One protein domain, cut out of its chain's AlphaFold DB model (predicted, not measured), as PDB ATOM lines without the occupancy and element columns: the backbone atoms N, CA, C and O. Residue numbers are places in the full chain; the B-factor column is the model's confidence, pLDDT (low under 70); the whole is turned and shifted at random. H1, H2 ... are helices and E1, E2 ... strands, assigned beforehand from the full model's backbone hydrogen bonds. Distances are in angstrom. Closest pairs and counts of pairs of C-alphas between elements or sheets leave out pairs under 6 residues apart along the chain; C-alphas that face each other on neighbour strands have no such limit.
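What this domain is: This is residues 47 to 165 of the 166 residues of an uncharacterized protein of Bacteroidales bacterium (UniProt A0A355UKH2). A strongly twisted sheet of four strands has H1 over one face, and H2 packs on H1 without reaching the sheet. H3 and H5 come together at one end of the domain and graze the sheet, while H4 sits apart from the other helices. The printed part has 119 residues with five named helices and four named strands, in the order H1 E1 H2 H3 E2 H4 H5 E3 E4. The mixed sheet runs E1 E2 E4 E3; the class is mixed, helices and strands. The whole is compact, with a radius of gyration of the C-alphas of 13.8 A and spans of 36 by 32 by 24 A.

How they stand to each other: H1, residues 49 to 59, is on the sheet, making two layers, a helix on one face of a sheet. E1, residues 63 to 65, is parallel to E2, residues 109 to 116, with N 65 and O 110 within hydrogen-bond range at 2.8 A. With H2, residues 69 to 80, and H3, residues 96 to 104, they form a strand-helix-strand unit, parallel neighbour strands with helices between. H2 touches H1 with residues 71 to 76 alone, at a steep tilt of 60 degrees, the same way; the closest C-alphas, of Ala 54 and Ile 72, are 5.3 A apart. H4, residues 122 to 127, is apart from H5, residues 138 to 141. H5 is close to H3 but not clearly touching, the closest C-alphas, of Pro 96 and Pro 138, being 5.5 A apart. E3, residues 146 to 154, and E4, residues 157 to 164, form an antiparallel hairpin, with N 159 and O 152 2.9 A apart. E4 is also antiparallel to E2, with N 162 and O 111 2.8 A apart. Each O i to N i+4 pair is within hydrogen-bond range in H2, H3 and H4, and 6 of 7 in H1; H5 is too short for such a pair.

Where its parts are: H1, 16.4 A long, begins at C-alpha 49 (-16.880, -48.434, -30.555). H2 measures 16.0 A, E2 17.1 A and E3 22.9 A; E2 bends by 57 degrees at residue 113. E4, 23.1 A, ends at C-alpha 164 (2.582, -46.944, -39.399).

The domain as a whole: The farthest C-alphas, of Lys 104 and Leu 155, are 38.5 A apart. The printed part has no cut, and the link from H2 to H3 is long, with 15 residues. Confidence is under 70 at residues 47 to 48, 115 to 135 and 154 to 157.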
ATOM      1  N   ILE A  47     -23.269 -49.855 -29.964       62.91
ATOM      2  CA  ILE A  47     -23.023 -48.813 -28.958       62.91
ATOM      3  C   ILE A  47     -21.544 -48.820 -28.559       62.91
ATOM      4  O   ILE A  47     -21.027 -47.821 -28.054       62.91
ATOM      5  N   ASN A  48     -20.852 -49.941 -28.770       66.81
ATOM      6  CA  ASN A  48     -19.490 -50.128 -28.313       66.81
ATOM      7  C   ASN A  48     -18.489 -49.945 -29.455       66.81
ATOM      8  O   ASN A  48     -18.121 -50.896 -30.136       66.81
ATOM      9  N   SER A  49     -17.953 -48.733 -29.593       70.12
ATOM     10  CA  SER A  49     -16.880 -48.434 -30.555       70.12
ATOM     11  C   SER A  49     -15.617 -49.294 -30.373       70.12
ATOM     12  O   SER A  49     -14.811 -49.404 -31.294       70.12
ATOM     13  N   ASN A  50     -15.429 -49.925 -29.207       80.25
ATOM     14  CA  ASN A  50     -14.318 -50.851 -28.969       80.25
ATOM     15  C   ASN A  50     -14.531 -52.230 -29.599       80.25
ATOM     16  O   ASN A  50     -13.557 -52.957 -29.764       80.25
ATOM     17  N   GLU A  51     -15.765 -52.608 -29.936       82.44
ATOM     18  CA  GLU A  51     -16.061 -53.916 -30.529       82.44
ATOM     19  C   GLU A  51     -15.496 -54.026 -31.948       82.44
ATOM     20  O   GLU A  51     -14.907 -55.043 -32.308       82.44
ATOM     21  N   GLU A  52     -15.568 -52.945 -32.725       84.06
ATOM     22  CA  GLU A  52     -14.993 -52.886 -34.073       84.06
ATOM     23  C   GLU A  52     -13.462 -53.015 -34.040       84.06
ATOM     24  O   GLU A  52     -12.882 -53.783 -34.811       84.06
ATOM     25  N   ILE A  53     -12.807 -52.351 -33.081       86.44
ATOM     26  CA  ILE A  53     -11.356 -52.468 -32.881       86.44
ATOM     27  C   ILE A  53     -10.992 -53.862 -32.357       86.44
ATOM     28  O   ILE A  53     -10.030 -54.459 -32.829       86.44
ATOM     29  N   ALA A  54     -11.773 -54.423 -31.431       87.25
ATOM     30  CA  ALA A  54     -11.564 -55.781 -30.938       87.25
ATOM     31  C   ALA A  54     -11.668 -56.820 -32.062       87.25
ATOM     32  O   ALA A  54     -10.866 -57.747 -32.111       87.25
ATOM     33  N   ASN A  55     -12.606 -56.656 -32.996       87.00
ATOM     34  CA  ASN A  55     -12.709 -57.519 -34.173       87.00
ATOM     35  C   ASN A  55     -11.503 -57.357 -35.109       87.00
ATOM     36  O   ASN A  55     -11.006 -58.348 -35.645       87.00
ATOM     37  N   LEU A  56     -10.989 -56.133 -35.266       88.00
ATOM     38  CA  LEU A  56      -9.779 -55.869 -36.047       88.00
ATOM     39  C   LEU A  56      -8.544 -56.557 -35.440       88.00
ATOM     40  O   LEU A  56      -7.806 -57.222 -36.164       88.00
ATOM     41  N   VAL A  57      -8.373 -56.472 -34.115       88.81
ATOM     42  CA  VAL A  57      -7.281 -57.120 -33.361       88.81
ATOM     43  C   VAL A  57      -7.254 -58.636 -33.559       88.81
ATOM     44  O   VAL A  57      -6.187 -59.244 -33.546       88.81
ATOM     45  N   GLN A  58      -8.421 -59.256 -33.739       86.19
ATOM     46  CA  GLN A  58      -8.528 -60.700 -33.955       86.19
ATOM     47  C   GLN A  58      -8.258 -61.116 -35.400       86.19
ATOM     48  O   GLN A  58      -7.864 -62.255 -35.643       86.19
ATOM     49  N   LYS A  59      -8.528 -60.229 -36.360       86.19
ATOM     50  CA  LYS A  59      -8.451 -60.535 -37.790       86.19
ATOM     51  C   LYS A  59      -7.057 -60.307 -38.362       86.19
ATOM     52  O   LYS A  59      -6.666 -61.014 -39.288       86.19
ATOM     53  N   GLU A  60      -6.343 -59.307 -37.859       85.31
ATOM     54  CA  GLU A  60      -5.047 -58.909 -38.401       85.31
ATOM     55  C   GLU A  60      -3.893 -59.298 -37.484       85.31
ATOM     56  O   GLU A  60      -3.889 -58.994 -36.291       85.31
ATOM     57  N   ASP A  61      -2.875 -59.926 -38.075       85.56
ATOM     58  CA  ASP A  61      -1.604 -60.192 -37.406       85.56
ATOM     59  C   ASP A  61      -0.749 -58.918 -37.399       85.56
ATOM     60  O   ASP A  61       0.129 -58.698 -38.233       85.56
ATOM     61  N   ALA A  62      -1.107 -58.015 -36.492       89.50
ATOM     62  CA  ALA A  62      -0.500 -56.706 -36.336       89.50
ATOM     63  C   ALA A  62      -0.337 -56.360 -34.856       89.50
ATOM     64  O   ALA A  62      -0.973 -56.946 -33.978       89.50
ATOM     65  N   VAL A  63       0.521 -55.384 -34.582       92.81
ATOM     66  CA  VAL A  63       0.720 -54.823 -33.249       92.81
ATOM     67  C   VAL A  63      -0.209 -53.631 -33.074       92.81
ATOM     68  O   VAL A  63      -0.186 -52.700 -33.871       92.81
ATOM     69  N   PHE A  64      -1.000 -53.627 -32.008       92.06
ATOM     70  CA  PHE A  64      -1.974 -52.583 -31.717       92.06
ATOM     71  C   PHE A  64      -1.559 -51.804 -30.471       92.06
ATOM     72  O   PHE A  64      -1.506 -52.360 -29.376       92.06
ATOM     73  N   VAL A  65      -1.302 -50.506 -30.617       91.44
ATOM     74  CA  VAL A  65      -1.044 -49.591 -29.502       91.44
ATOM     75  C   VAL A  65      -2.288 -48.745 -29.254       91.44
ATOM     76  O   VAL A  65      -2.614 -47.864 -30.041       91.44
ATOM     77  N   LEU A  66      -3.005 -49.035 -28.171       89.25
ATOM     78  CA  LEU A  66      -4.392 -48.606 -27.975       89.25
ATOM     79  C   LEU A  66      -4.548 -47.766 -26.703       89.25
ATOM     80  O   LEU A  66      -3.980 -48.110 -25.663       89.25
ATOM     81  N   LYS A  67      -5.367 -46.709 -26.764       84.81
ATOM     82  CA  LYS A  67      -5.790 -45.907 -25.603       84.81
ATOM     83  C   LYS A  67      -6.521 -46.785 -24.587       84.81
ATOM     84  O   LYS A  67      -6.076 -46.956 -23.455       84.81
ATOM     85  N   ASP A  68      -7.589 -47.441 -25.038       82.00
ATOM     86  CA  ASP A  68      -8.464 -48.279 -24.212       82.00
ATOM     87  C   ASP A  68      -8.089 -49.780 -24.271       82.00
ATOM     88  O   ASP A  68      -8.969 -50.638 -24.389       82.00
ATOM     89  N   LYS A  69      -6.791 -50.129 -24.169       86.25
ATOM     90  CA  LYS A  69      -6.306 -51.533 -24.238       86.25
ATOM     91  C   LYS A  69      -7.152 -52.499 -23.404       86.25
ATOM     92  O   LYS A  69      -7.593 -53.520 -23.906       86.25
ATOM     93  N   VAL A  70      -7.406 -52.167 -22.136       84.06
ATOM     94  CA  VAL A  70      -8.102 -53.062 -21.190       84.06
ATOM     95  C   VAL A  70      -9.527 -53.378 -21.646       84.06
ATOM     96  O   VAL A  70      -9.981 -54.511 -21.513       84.06
ATOM     97  N   ALA A  71     -10.247 -52.389 -22.182       83.69
ATOM     98  CA  ALA A  71     -11.608 -52.603 -22.660       83.69
ATOM     99  C   ALA A  71     -11.616 -53.519 -23.890       83.69
ATOM    100  O   ALA A  71     -12.425 -54.441 -23.960       83.69
ATOM    101  N   ILE A  72     -10.689 -53.287 -24.819       85.94
ATOM    102  CA  ILE A  72     -10.544 -54.080 -26.043       85.94
ATOM    103  C   ILE A  72     -10.116 -55.511 -25.700       85.94
ATOM    104  O   ILE A  72     -10.746 -56.457 -26.167       85.94
ATOM    105  N   ASP A  73      -9.142 -55.679 -24.805       85.75
ATOM    106  CA  ASP A  73      -8.679 -56.992 -24.362       85.75
ATOM    107  C   ASP A  73      -9.796 -57.806 -23.711       85.75
ATOM    108  O   ASP A  73      -9.951 -58.990 -23.993       85.75
ATOM    109  N   ASN A  74     -10.622 -57.175 -22.875       84.00
ATOM    110  CA  ASN A  74     -11.755 -57.850 -22.252       84.00
ATOM    111  C   ASN A  74     -12.787 -58.321 -23.288       84.00
ATOM    112  O   ASN A  74     -13.332 -59.414 -23.145       84.00
ATOM    113  N   ILE A  75     -13.043 -57.528 -24.338       85.25
ATOM    114  CA  ILE A  75     -13.957 -57.908 -25.428       85.25
ATOM    115  C   ILE A  75     -13.374 -59.080 -26.223       85.25
ATOM    116  O   ILE A  75     -14.068 -60.068 -26.462       85.25
ATOM    117  N   VAL A  76     -12.091 -59.007 -26.590       86.62
ATOM    118  CA  VAL A  76     -11.404 -60.095 -27.300       86.62
ATOM    119  C   VAL A  76     -11.404 -61.366 -26.453       86.62
ATOM    120  O   VAL A  76     -11.766 -62.431 -26.952       86.62
ATOM    121  N   ALA A  77     -11.083 -61.265 -25.163       86.75
ATOM    122  CA  ALA A  77     -11.040 -62.408 -24.262       86.75
ATOM    123  C   ALA A  77     -12.412 -63.050 -24.058       86.75
ATOM    124  O   ALA A  77     -12.518 -64.277 -24.004       86.75
ATOM    125  N   TYR A  78     -13.466 -62.235 -23.986       83.44
ATOM    126  CA  TYR A  78     -14.841 -62.712 -23.922       83.44
ATOM    127  C   TYR A  78     -15.236 -63.465 -25.202       83.44
ATOM    128  O   TYR A  78     -15.748 -64.582 -25.124       83.44
ATOM    129  N   ASN A  79     -14.926 -62.901 -26.374       81.56
ATOM    130  CA  ASN A  79     -15.283 -63.481 -27.671       81.56
ATOM    131  C   ASN A  79     -14.494 -64.762 -27.983       81.56
ATOM    132  O   ASN A  79     -15.061 -65.738 -28.470       81.56
ATOM    133  N   GLN A  80     -13.197 -64.790 -27.669       80.94
ATOM    134  CA  GLN A  80     -12.317 -65.933 -27.944       80.94
ATOM    135  C   GLN A  80     -12.274 -66.966 -26.813       80.94
ATOM    136  O   GLN A  80     -11.658 -68.020 -26.972       80.94
ATOM    137  N   LYS A  81     -12.890 -66.673 -25.658       78.81
ATOM    138  CA  LYS A  81     -12.751 -67.452 -24.412       78.81
ATOM    139  C   LYS A  81     -11.282 -67.688 -24.020       78.81
ATOM    140  O   LYS A  81     -10.955 -68.699 -23.402       78.81
ATOM    141  N   ASN A  82     -10.394 -66.762 -24.387       76.25
ATOM    142  CA  ASN A  82      -8.953 -66.853 -24.173       76.25
ATOM    143  C   ASN A  82      -8.410 -65.510 -23.681       76.25
ATOM    144  O   ASN A  82      -8.599 -64.489 -24.325       76.25
ATOM    145  N   GLN A  83      -7.707 -65.514 -22.552       70.69
ATOM    146  CA  GLN A  83      -7.194 -64.292 -21.923       70.69
ATOM    147  C   GLN A  83      -5.804 -63.877 -22.434       70.69
ATOM    148  O   GLN A  83      -5.319 -62.803 -22.090       70.69
ATOM    149  N   ASN A  84      -5.141 -64.709 -23.243       72.25
ATOM    150  CA  ASN A  84      -3.778 -64.447 -23.703       72.25
ATOM    151  C   ASN A  84      -3.748 -63.616 -24.990       72.25
ATOM    152  O   ASN A  84      -3.551 -64.150 -26.081       72.25
ATOM    153  N   ILE A  85      -3.880 -62.300 -24.839       80.81
ATOM    154  CA  ILE A  85      -3.776 -61.329 -25.933       80.81
ATOM    155  C   ILE A  85      -2.395 -60.681 -25.845       80.81
ATOM    156  O   ILE A  85      -2.075 -60.004 -24.871       80.81
ATOM    157  N   LYS A  86      -1.535 -60.965 -26.829       82.94
ATOM    158  CA  LYS A  86      -0.114 -60.556 -26.821       82.94
ATOM    159  C   LYS A  86       0.210 -59.422 -27.790       82.94
ATOM    160  O   LYS A  86       1.333 -58.930 -27.787       82.94
ATOM    161  N   ASN A  87      -0.733 -59.064 -28.652       87.94
ATOM    162  CA  ASN A  87      -0.536 -58.113 -29.738       87.94
ATOM    163  C   ASN A  87      -1.081 -56.711 -29.429       87.94
ATOM    164  O   ASN A  87      -0.910 -55.812 -30.247       87.94
ATOM    165  N   THR A  88      -1.692 -56.503 -28.262       90.06
ATOM    166  CA  THR A  88      -2.192 -55.204 -27.802       90.06
ATOM    167  C   THR A  88      -1.268 -54.615 -26.733       90.06
ATOM    168  O   THR A  88      -0.784 -55.319 -25.847       90.06
ATOM    169  N   PHE A  89      -1.033 -53.305 -26.790       89.50
ATOM    170  CA  PHE A  89      -0.141 -52.575 -25.886       89.50
ATOM    171  C   PHE A  89      -0.742 -51.218 -25.518       89.50
ATOM    172  O   PHE A  89      -1.381 -50.567 -26.346       89.50
ATOM    173  N   LYS A  90      -0.524 -50.760 -24.283       87.44
ATOM    174  CA  LYS A  90      -0.744 -49.354 -23.918       87.44
ATOM    175  C   LYS A  90       0.458 -48.539 -24.366       87.44
ATOM    176  O   LYS A  90       1.580 -49.037 -24.351       87.44
ATOM    177  N   ILE A  91       0.273 -47.254 -24.665       85.06
ATOM    178  CA  ILE A  91       1.397 -46.382 -25.052       85.06
ATOM    179  C   ILE A  91       2.520 -46.350 -24.004       85.06
ATOM    180  O   ILE A  91       3.692 -46.271 -24.359       85.06
ATOM    181  N   SER A  92       2.172 -46.471 -22.719       81.94
ATOM    182  CA  SER A  92       3.112 -46.536 -21.595       81.94
ATOM    183  C   SER A  92       3.954 -47.814 -21.562       81.94
ATOM    184  O   SER A  92       4.993 -47.834 -20.914       81.94
ATOM    185  N   GLU A  93       3.502 -48.878 -22.226       85.62
ATOM    186  CA  GLU A  93       4.176 -50.179 -22.285       85.62
ATOM    187  C   GLU A  93       5.150 -50.263 -23.472       85.62
ATOM    188  O   GLU A  93       5.985 -51.160 -23.512       85.62
ATOM    189  N   VAL A  94       5.071 -49.326 -24.427       87.88
ATOM    190  CA  VAL A  94       5.900 -49.331 -25.639       87.88
ATOM    191  C   VAL A  94       7.211 -48.588 -25.394       87.88
ATOM    192  O   VAL A  94       7.253 -47.357 -25.330       87.88
ATOM    193  N   SER A  95       8.306 -49.342 -25.309       88.19
ATOM    194  CA  SER A  95       9.655 -48.769 -25.290       88.19
ATOM    195  C   SER A  95      10.147 -48.422 -26.707       88.19
ATOM    196  O   SER A  95       9.734 -49.068 -27.674       88.19
ATOM    197  N   PRO A  96      11.074 -47.453 -26.867       88.19
ATOM    198  CA  PRO A  96      11.684 -47.153 -28.167       88.19
ATOM    199  C   PRO A  96      12.328 -48.380 -28.827       88.19
ATOM    200  O   PRO A  96      12.141 -48.617 -30.014       88.19
ATOM    201  N   GLN A  97      13.013 -49.209 -28.036       89.88
ATOM    202  CA  GLN A  97      13.680 -50.427 -28.507       89.88
ATOM    203  C   GLN A  97      12.679 -51.456 -29.038       89.88
ATOM    204  O   GLN A  97      12.908 -52.086 -30.065       89.88
ATOM    205  N   GLN A  98      11.548 -51.615 -28.351       90.44
ATOM    206  CA  GLN A  98      10.492 -52.525 -28.781       90.44
ATOM    207  C   GLN A  98       9.837 -52.056 -30.084       90.44
ATOM    208  O   GLN A  98       9.590 -52.876 -30.963       90.44
ATOM    209  N   PHE A  99       9.616 -50.749 -30.230       90.38
ATOM    210  CA  PHE A  99       9.094 -50.168 -31.465       90.38
ATOM    211  C   PHE A  99      10.054 -50.371 -32.645       90.38
ATOM    212  O   PHE A  99       9.639 -50.830 -33.706       90.38
ATOM    213  N   GLU A 100      11.352 -50.125 -32.446       91.00
ATOM    214  CA  GLU A 100      12.376 -50.401 -33.463       91.00
ATOM    215  C   GLU A 100      12.444 -51.885 -33.842       91.00
ATOM    216  O   GLU A 100      12.653 -52.214 -35.009       91.00
ATOM    217  N   ASN A 101      12.263 -52.794 -32.881       92.69
ATOM    218  CA  ASN A 101      12.220 -54.226 -33.167       92.69
ATOM    219  C   ASN A 101      11.009 -54.587 -34.030       92.69
ATOM    220  O   ASN A 101      11.160 -55.356 -34.971       92.69
ATOM    221  N   TRP A 102       9.835 -54.006 -33.773       92.56
ATOM    222  CA  TRP A 102       8.655 -54.233 -34.613       92.56
ATOM    223  C   TRP A 102       8.858 -53.761 -36.049       92.56
ATOM    224  O   TRP A 102       8.483 -54.480 -36.972       92.56
ATOM    225  N   ILE A 103       9.513 -52.615 -36.235       91.25
ATOM    226  CA  ILE A 103       9.891 -52.122 -37.563       91.25
ATOM    227  C   ILE A 103      10.856 -53.095 -38.252       91.25
ATOM    228  O   ILE A 103      10.614 -53.518 -39.380       91.25
ATOM    229  N   LYS A 104      11.922 -53.524 -37.562       91.00
ATOM    230  CA  LYS A 104      12.904 -54.487 -38.101       91.00
ATOM    231  C   LYS A 104      12.282 -55.842 -38.440       91.00
ATOM    232  O   LYS A 104      12.699 -56.487 -39.395       91.00
ATOM    233  N   GLU A 105      11.294 -56.270 -37.660       89.81
ATOM    234  CA  GLU A 105      10.506 -57.485 -37.887       89.81
ATOM    235  C   GLU A 105       9.432 -57.309 -38.975       89.81
ATOM    236  O   GLU A 105       8.696 -58.253 -39.254       89.81
ATOM    237  N   ASN A 106       9.340 -56.126 -39.595       87.19
ATOM    238  CA  ASN A 106       8.354 -55.768 -40.612       87.19
ATOM    239  C   ASN A 106       6.901 -55.980 -40.142       87.19
ATOM    240  O   ASN A 106       6.030 -56.417 -40.898       87.19
ATOM    241  N   LYS A 107       6.642 -55.709 -38.856       90.00
ATOM    242  CA  LYS A 107       5.307 -55.808 -38.265       90.00
ATOM    243  C   LYS A 107       4.489 -54.575 -38.601       90.00
ATOM    244  O   LYS A 107       4.950 -53.446 -38.476       90.00
ATOM    245  N   THR A 108       3.223 -54.794 -38.946       91.88
ATOM    246  CA  THR A 108       2.267 -53.693 -39.083       91.88
ATOM    247  C   THR A 108       1.903 -53.164 -37.698       91.88
ATOM    248  O   THR A 108       1.540 -53.944 -36.817       91.88
ATOM    249  N   ILE A 109       2.006 -51.848 -37.500       92.88
ATOM    250  CA  ILE A 109       1.715 -51.187 -36.223       92.88
ATOM    251  C   ILE A 109       0.488 -50.293 -36.396       92.88
ATOM    252  O   ILE A 109       0.467 -49.417 -37.260       92.88
ATOM    253  N   TYR A 110      -0.513 -50.495 -35.546       92.75
ATOM    254  CA  TYR A 110      -1.759 -49.740 -35.512       92.75
ATOM    255  C   TYR A 110      -1.910 -48.935 -34.228       92.75
ATOM    256  O   TYR A 110      -1.486 -49.377 -33.163       92.75
ATOM    257  N   THR A 111      -2.556 -47.771 -34.310       90.88
ATOM    258  CA  THR A 111      -2.815 -46.908 -33.152       90.88
ATOM    259  C   THR A 111      -4.112 -46.113 -33.270       90.88
ATOM    260  O   THR A 111      -4.460 -45.651 -34.352       90.88
ATOM    261  N   ASP A 112      -4.827 -45.917 -32.159       87.75
ATOM    262  CA  ASP A 112      -6.037 -45.075 -32.066       87.75
ATOM    263  C   ASP A 112      -5.757 -43.684 -31.453       87.75
ATOM    264  O   ASP A 112      -6.673 -42.901 -31.153       87.75
ATOM    265  N   TYR A 113      -4.474 -43.352 -31.267       83.94
ATOM    266  CA  TYR A 113      -4.069 -42.156 -30.534       83.94
ATOM    267  C   TYR A 113      -4.334 -40.840 -31.274       83.94
ATOM    268  O   TYR A 113      -4.557 -39.823 -30.612       83.94
ATOM    269  N   PHE A 114      -4.358 -40.847 -32.610       82.69
ATOM    270  CA  PHE A 114      -4.405 -39.621 -33.416       82.69
ATOM    271  C   PHE A 114      -5.796 -39.207 -33.904       82.69
ATOM    272  O   PHE A 114      -6.018 -38.011 -34.079       82.69
ATOM    273  N   GLY A 115      -6.727 -40.144 -34.098       65.44
ATOM    274  CA  GLY A 115      -7.988 -39.870 -34.800       65.44
ATOM    275  C   GLY A 115      -9.253 -40.211 -34.017       65.44
ATOM    276  O   GLY A 115     -10.220 -40.720 -34.568       65.44
ATOM    277  N   SER A 116      -9.276 -39.944 -32.713       62.28
ATOM    278  CA  SER A 116     -10.496 -40.069 -31.906       62.28
ATOM    279  C   SER A 116     -10.920 -38.713 -31.339       62.28
ATOM    280  O   SER A 116     -10.143 -38.044 -30.659       62.28
ATOM    281  N   LYS A 117     -12.184 -38.323 -31.567       58.91
ATOM    282  CA  LYS A 117     -12.864 -37.376 -30.672       58.91
ATOM    283  C   LYS A 117     -13.155 -38.143 -29.390       58.91
ATOM    284  O   LYS A 117     -13.987 -39.047 -29.394       58.91
ATOM    285  N   GLU A 118     -12.423 -37.834 -28.324       54.50
ATOM    286  CA  GLU A 118     -12.563 -38.529 -27.046       54.50
ATOM    287  C   GLU A 118     -14.018 -38.483 -26.567       54.50
ATOM    288  O   GLU A 118     -14.556 -37.431 -26.225       54.50
ATOM    289  N   SER A 119     -14.671 -39.643 -26.527       52.00
ATOM    290  CA  SER A 119     -15.898 -39.779 -25.757       52.00
ATOM    291  C   SER A 119     -15.541 -39.715 -24.273       52.00
ATOM    292  O   SER A 119     -14.576 -40.359 -23.846       52.00
ATOM    293  N   LEU A 120     -16.335 -38.990 -23.483       48.75
ATOM    294  CA  LEU A 120     -16.274 -38.985 -22.020       48.75
ATOM    295  C   LEU A 120     -16.516 -40.407 -21.480       48.75
ATOM    296  O   LEU A 120     -17.645 -40.791 -21.183       48.75
ATOM    297  N   SER A 121     -15.456 -41.205 -21.365       47.94
ATOM    298  CA  SER A 121     -15.484 -42.505 -20.699       47.94
ATOM    299  C   SER A 121     -14.983 -42.340 -19.261       47.94
ATOM    300  O   SER A 121     -14.119 -41.511 -18.969       47.94
ATOM    301  N   ARG A 122     -15.520 -43.133 -18.323       50.62
ATOM    302  CA  ARG A 122     -15.043 -43.128 -16.925       50.62
ATOM    303  C   ARG A 122     -13.556 -43.500 -16.828       50.62
ATOM    304  O   ARG A 122     -12.884 -43.024 -15.919       50.62
ATOM    305  N   ALA A 123     -13.057 -44.300 -17.773       51.72
ATOM    306  CA  ALA A 123     -11.644 -44.634 -17.901       51.72
ATOM    307  C   ALA A 123     -10.809 -43.409 -18.320       51.72
ATOM    308  O   ALA A 123      -9.832 -43.099 -17.646       51.72
ATOM    309  N   ASN A 124     -11.264 -42.633 -19.312       50.19
ATOM    310  CA  ASN A 124     -10.595 -41.402 -19.754       50.19
ATOM    311  C   ASN A 124     -10.523 -40.347 -18.639       50.19
ATOM    312  O   ASN A 124      -9.503 -39.687 -18.482       50.19
ATOM    313  N   ILE A 125     -11.571 -40.217 -17.818       52.44
ATOM    314  CA  ILE A 125     -11.600 -39.263 -16.693       52.44
ATOM    315  C   ILE A 125     -10.626 -39.673 -15.572       52.44
ATOM    316  O   ILE A 125     -10.043 -38.814 -14.907       52.44
ATOM    317  N   ALA A 126     -10.446 -40.975 -15.346       53.50
ATOM    318  CA  ALA A 126      -9.470 -41.480 -14.383       53.50
ATOM    319  C   ALA A 126      -8.028 -41.345 -14.908       53.50
ATOM    320  O   ALA A 126      -7.118 -41.040 -14.139       53.50
ATOM    321  N   GLU A 127      -7.827 -41.526 -16.214       52.12
ATOM    322  CA  GLU A 127      -6.518 -41.447 -16.865       52.12
ATOM    323  C   GLU A 127      -6.046 -40.004 -17.135       52.12
ATOM    324  O   GLU A 127      -4.847 -39.732 -17.039       52.12
ATOM    325  N   SER A 128      -6.949 -39.039 -17.369       51.38
ATOM    326  CA  SER A 128      -6.580 -37.640 -17.665       51.38
ATOM    327  C   SER A 128      -5.845 -36.932 -16.519       51.38
ATOM    328  O   SER A 128      -5.213 -35.902 -16.739       51.38
ATOM    329  N   LYS A 129      -5.927 -37.454 -15.288       46.72
ATOM    330  CA  LYS A 129      -5.208 -36.912 -14.125       46.72
ATOM    331  C   LYS A 129      -3.777 -37.442 -13.977       46.72
ATOM    332  O   LYS A 129      -3.015 -36.834 -13.236       46.72
ATOM    333  N   ASN A 130      -3.413 -38.531 -14.663       46.25
ATOM    334  CA  ASN A 130      -2.124 -39.217 -14.484       46.25
ATOM    335  C   ASN A 130      -1.319 -39.432 -15.779       46.25
ATOM    336  O   ASN A 130      -0.133 -39.748 -15.702       46.25
ATOM    337  N   ASN A 131      -1.908 -39.248 -16.962       52.06
ATOM    338  CA  ASN A 131      -1.222 -39.496 -18.230       52.06
ATOM    339  C   ASN A 131      -0.372 -38.295 -18.683       52.06
ATOM    340  O   ASN A 131      -0.692 -37.613 -19.653       52.06
ATOM    341  N   ASN A 132       0.777 -38.092 -18.035       57.44
ATOM    342  CA  ASN A 132       1.909 -37.415 -18.673       57.44
ATOM    343  C   ASN A 132       2.548 -38.392 -19.670       57.44
ATOM    344  O   ASN A 132       3.570 -39.016 -19.380       57.44
ATOM    345  N   ILE A 133       1.919 -38.579 -20.833       64.50
ATOM    346  CA  ILE A 133       2.533 -39.369 -21.902       64.50
ATOM    347  C   ILE A 133       3.779 -38.607 -22.352       64.50
ATOM    348  O   ILE A 133       3.691 -37.461 -22.792       64.50
ATOM    349  N   SER A 134       4.946 -39.233 -22.199       67.31
ATOM    350  CA  SER A 134       6.210 -38.603 -22.560       67.31
ATOM    351  C   SER A 134       6.202 -38.217 -24.044       67.31
ATOM    352  O   SER A 134       5.929 -39.083 -24.881       67.31
ATOM    353  N   PRO A 135       6.554 -36.970 -24.405       67.31
ATOM    354  CA  PRO A 135       6.660 -36.559 -25.805       67.31
ATOM    355  C   PRO A 135       7.730 -37.354 -26.574       67.31
ATOM    356  O   PRO A 135       7.682 -37.420 -27.797       67.31
ATOM    357  N   ASN A 136       8.650 -38.023 -25.867       76.75
ATOM    358  CA  ASN A 136       9.652 -38.914 -26.456       76.75
ATOM    359  C   ASN A 136       9.135 -40.338 -26.733       76.75
ATOM    360  O   ASN A 136       9.921 -41.199 -27.132       76.75
ATOM    361  N   ASN A 137       7.850 -40.629 -26.502       85.94
ATOM    362  CA  ASN A 137       7.282 -41.933 -26.832       85.94
ATOM    363  C   ASN A 137       7.350 -42.180 -28.354       85.94
ATOM    364  O   ASN A 137       6.988 -41.281 -29.118       85.94
ATOM    365  N   PRO A 138       7.769 -43.375 -28.814       85.00
ATOM    366  CA  PRO A 138       7.957 -43.652 -30.239       85.00
ATOM    367  C   PRO A 138       6.685 -43.473 -31.077       85.00
ATOM    368  O   PRO A 138       6.782 -43.064 -32.230       85.00
ATOM    369  N   ILE A 139       5.497 -43.702 -30.508       87.69
ATOM    370  CA  ILE A 139       4.232 -43.485 -31.223       87.69
ATOM    371  C   ILE A 139       4.021 -41.996 -31.490       87.69
ATOM    372  O   ILE A 139       3.764 -41.612 -32.624       87.69
ATOM    373  N   ILE A 140       4.191 -41.142 -30.474       85.62
ATOM    374  CA  ILE A 140       4.018 -39.685 -30.614       85.62
ATOM    375  C   ILE A 140       5.106 -39.095 -31.513       85.62
ATOM    376  O   ILE A 140       4.803 -38.285 -32.389       85.62
ATOM    377  N   LYS A 141       6.360 -39.514 -31.313       87.38
ATOM    378  CA  LYS A 141       7.516 -39.012 -32.058       87.38
ATOM    379  C   LYS A 141       7.387 -39.270 -33.559       87.38
ATOM    380  O   LYS A 141       7.727 -38.398 -34.347       87.38
ATOM    381  N   ASN A 142       6.875 -40.437 -33.945       86.88
ATOM    382  CA  ASN A 142       6.759 -40.834 -35.347       86.88
ATOM    383  C   ASN A 142       5.375 -40.545 -35.946       86.88
ATOM    384  O   ASN A 142       5.004 -41.172 -36.933       86.88
ATOM    385  N   LYS A 143       4.596 -39.611 -35.380       86.94
ATOM    386  CA  LYS A 143       3.233 -39.287 -35.840       86.94
ATOM    387  C   LYS A 143       3.129 -39.057 -37.355       86.94
ATOM    388  O   LYS A 143       2.128 -39.441 -37.944       86.94
ATOM    389  N   GLU A 144       4.132 -38.438 -37.973       87.69
ATOM    390  CA  GLU A 144       4.141 -38.129 -39.414       87.69
ATOM    391  C   GLU A 144       4.163 -39.380 -40.307       87.69
ATOM    392  O   GLU A 144       3.677 -39.336 -41.433       87.69
ATOM    393  N   HIS A 145       4.651 -40.503 -39.779       90.06
ATOM    394  CA  HIS A 145       4.670 -41.805 -40.451       90.06
ATOM    395  C   HIS A 145       3.377 -42.600 -40.244       90.06
ATOM    396  O   HIS A 145       3.209 -43.686 -40.794       90.06
ATOM    397  N   PHE A 146       2.445 -42.089 -39.439       90.88
ATOM    398  CA  PHE A 146       1.144 -42.709 -39.267       90.88
ATOM    399  C   PHE A 146       0.137 -42.105 -40.238       90.88
ATOM    400  O   PHE A 146      -0.010 -40.888 -40.340       90.88
ATOM    401  N   THR A 147      -0.624 -42.972 -40.901       90.75
ATOM    402  CA  THR A 147      -1.715 -42.574 -41.798       90.75
ATOM    403  C   THR A 147      -3.027 -43.225 -41.367       90.75
ATOM    404  O   THR A 147      -3.016 -44.362 -40.890       90.75
ATOM    405  N   PRO A 148      -4.175 -42.533 -41.481       90.12
ATOM    406  CA  PRO A 148      -5.465 -43.114 -41.129       90.12
ATOM    407  C   PRO A 148      -5.787 -44.273 -42.080       90.12
ATOM    408  O   PRO A 148      -5.767 -44.102 -43.299       90.12
ATOM    409  N   LYS A 149      -6.093 -45.452 -41.527       89.38
ATOM    410  CA  LYS A 149      -6.391 -46.669 -42.301       89.38
ATOM    411  C   LYS A 149      -7.825 -47.146 -42.124       89.38
ATOM    412  O   LYS A 149      -8.492 -47.453 -43.108       89.38
ATOM    413  N   TYR A 150      -8.303 -47.203 -40.882       86.81
ATOM    414  CA  TYR A 150      -9.671 -47.614 -40.575       86.81
ATOM    415  C   TYR A 150     -10.413 -46.508 -39.852       86.81
ATOM    416  O   TYR A 150      -9.841 -45.805 -39.021       86.81
ATOM    417  N   LYS A 151     -11.704 -46.387 -40.156       87.06
ATOM    418  CA  LYS A 151     -12.616 -45.450 -39.514       87.06
ATOM    419  C   LYS A 151     -13.880 -46.186 -39.107       87.06
ATOM    420  O   LYS A 151     -14.511 -46.857 -39.920       87.06
ATOM    421  N   PHE A 152     -14.203 -46.038 -37.836       82.38
ATOM    422  CA  PHE A 152     -15.225 -46.762 -37.107       82.38
ATOM    423  C   PHE A 152     -16.229 -45.752 -36.562       82.38
ATOM    424  O   PHE A 152     -15.851 -44.772 -35.911       82.38
ATOM    425  N   THR A 153     -17.507 -45.962 -36.868       75.25
ATOM    426  CA  THR A 153     -18.601 -45.071 -36.464       75.25
ATOM    427  C   THR A 153     -19.646 -45.871 -35.706       75.25
ATOM    428  O   THR A 153     -20.423 -46.612 -36.300       75.25
ATOM    429  N   SER A 154     -19.683 -45.673 -34.394       67.06
ATOM    430  CA  SER A 154     -20.680 -46.232 -33.475       67.06
ATOM    431  C   SER A 154     -21.502 -45.072 -32.916       67.06
ATOM    432  O   SER A 154     -20.987 -43.964 -32.852       67.06
ATOM    433  N   LEU A 155     -22.771 -45.267 -32.543       63.75
ATOM    434  CA  LEU A 155     -23.711 -44.203 -32.126       63.75
ATOM    435  C   LEU A 155     -23.056 -43.060 -31.304       63.75
ATOM    436  O   LEU A 155     -22.836 -43.182 -30.101       63.75
ATOM    437  N   GLY A 156     -22.749 -41.933 -31.966       62.81
ATOM    438  CA  GLY A 156     -22.156 -40.732 -31.355       62.81
ATOM    439  C   GLY A 156     -20.640 -40.767 -31.101       62.81
ATOM    440  O   GLY A 156     -20.115 -39.849 -30.473       62.81
ATOM    441  N   GLN A 157     -19.933 -41.793 -31.570       68.94
ATOM    442  CA  GLN A 157     -18.497 -41.994 -31.403       68.94
ATOM    443  C   GLN A 157     -17.826 -42.307 -32.738       68.94
ATOM    444  O   GLN A 157     -18.256 -43.176 -33.495       68.94
ATOM    445  N   GLU A 158     -16.723 -41.616 -32.983       76.69
ATOM    446  CA  GLU A 158     -15.876 -41.819 -34.147       76.69
ATOM    447  C   GLU A 158     -14.486 -42.212 -33.657       76.69
ATOM    448  O   GLU A 158     -13.864 -41.483 -32.873       76.69
ATOM    449  N   LYS A 159     -14.029 -43.388 -34.084       81.44
ATOM    450  CA  LYS A 159     -12.684 -43.886 -33.809       81.44
ATOM    451  C   LYS A 159     -11.968 -44.129 -35.123       81.44
ATOM    452  O   LYS A 159     -12.479 -44.823 -35.995       81.44
ATOM    453  N   GLU A 160     -10.766 -43.595 -35.247       87.44
ATOM    454  CA  GLU A 160      -9.884 -43.911 -36.362       87.44
ATOM    455  C   GLU A 160      -8.676 -44.698 -35.867       87.44
ATOM    456  O   GLU A 160      -8.061 -44.352 -34.855       87.44
ATOM    457  N   ILE A 161      -8.323 -45.734 -36.622       89.19
ATOM    458  CA  ILE A 161      -7.077 -46.476 -36.469       89.19
ATOM    459  C   ILE A 161      -6.110 -46.018 -37.546       89.19
ATOM    460  O   ILE A 161      -6.412 -46.036 -38.742       89.19
ATOM    461  N   TRP A 162      -4.927 -45.643 -37.094       92.25
ATOM    462  CA  TRP A 162      -3.826 -45.176 -37.905       92.25
ATOM    463  C   TRP A 162      -2.783 -46.277 -38.018       92.25
ATOM    464  O   TRP A 162      -2.505 -46.965 -37.038       92.25
ATOM    465  N   SER A 163      -2.212 -46.449 -39.202       92.88
ATOM    466  CA  SER A 163      -1.170 -47.430 -39.485       92.88
ATOM    467  C   SER A 163       0.169 -46.757 -39.693       92.88
ATOM    468  O   SER A 163       0.235 -45.732 -40.371       92.88
ATOM    469  N   TYR A 164       1.213 -47.352 -39.135       91.50
ATOM    470  CA  TYR A 164       2.582 -46.944 -39.399       91.50
ATOM    471  C   TYR A 164       3.001 -47.360 -40.812       91.50
ATOM    472  O   TYR A 164       2.814 -48.520 -41.190       91.50
ATOM    473  N   SER A 165       3.569 -46.416 -41.554       83.56
ATOM    474  CA  SER A 165       4.157 -46.610 -42.875       83.56
ATOM    475  C   SER A 165       5.563 -46.005 -42.867       83.56
ATOM    476  O   SER A 165       5.701 -44.792 -42.694       83.56
TER     477      SER A 165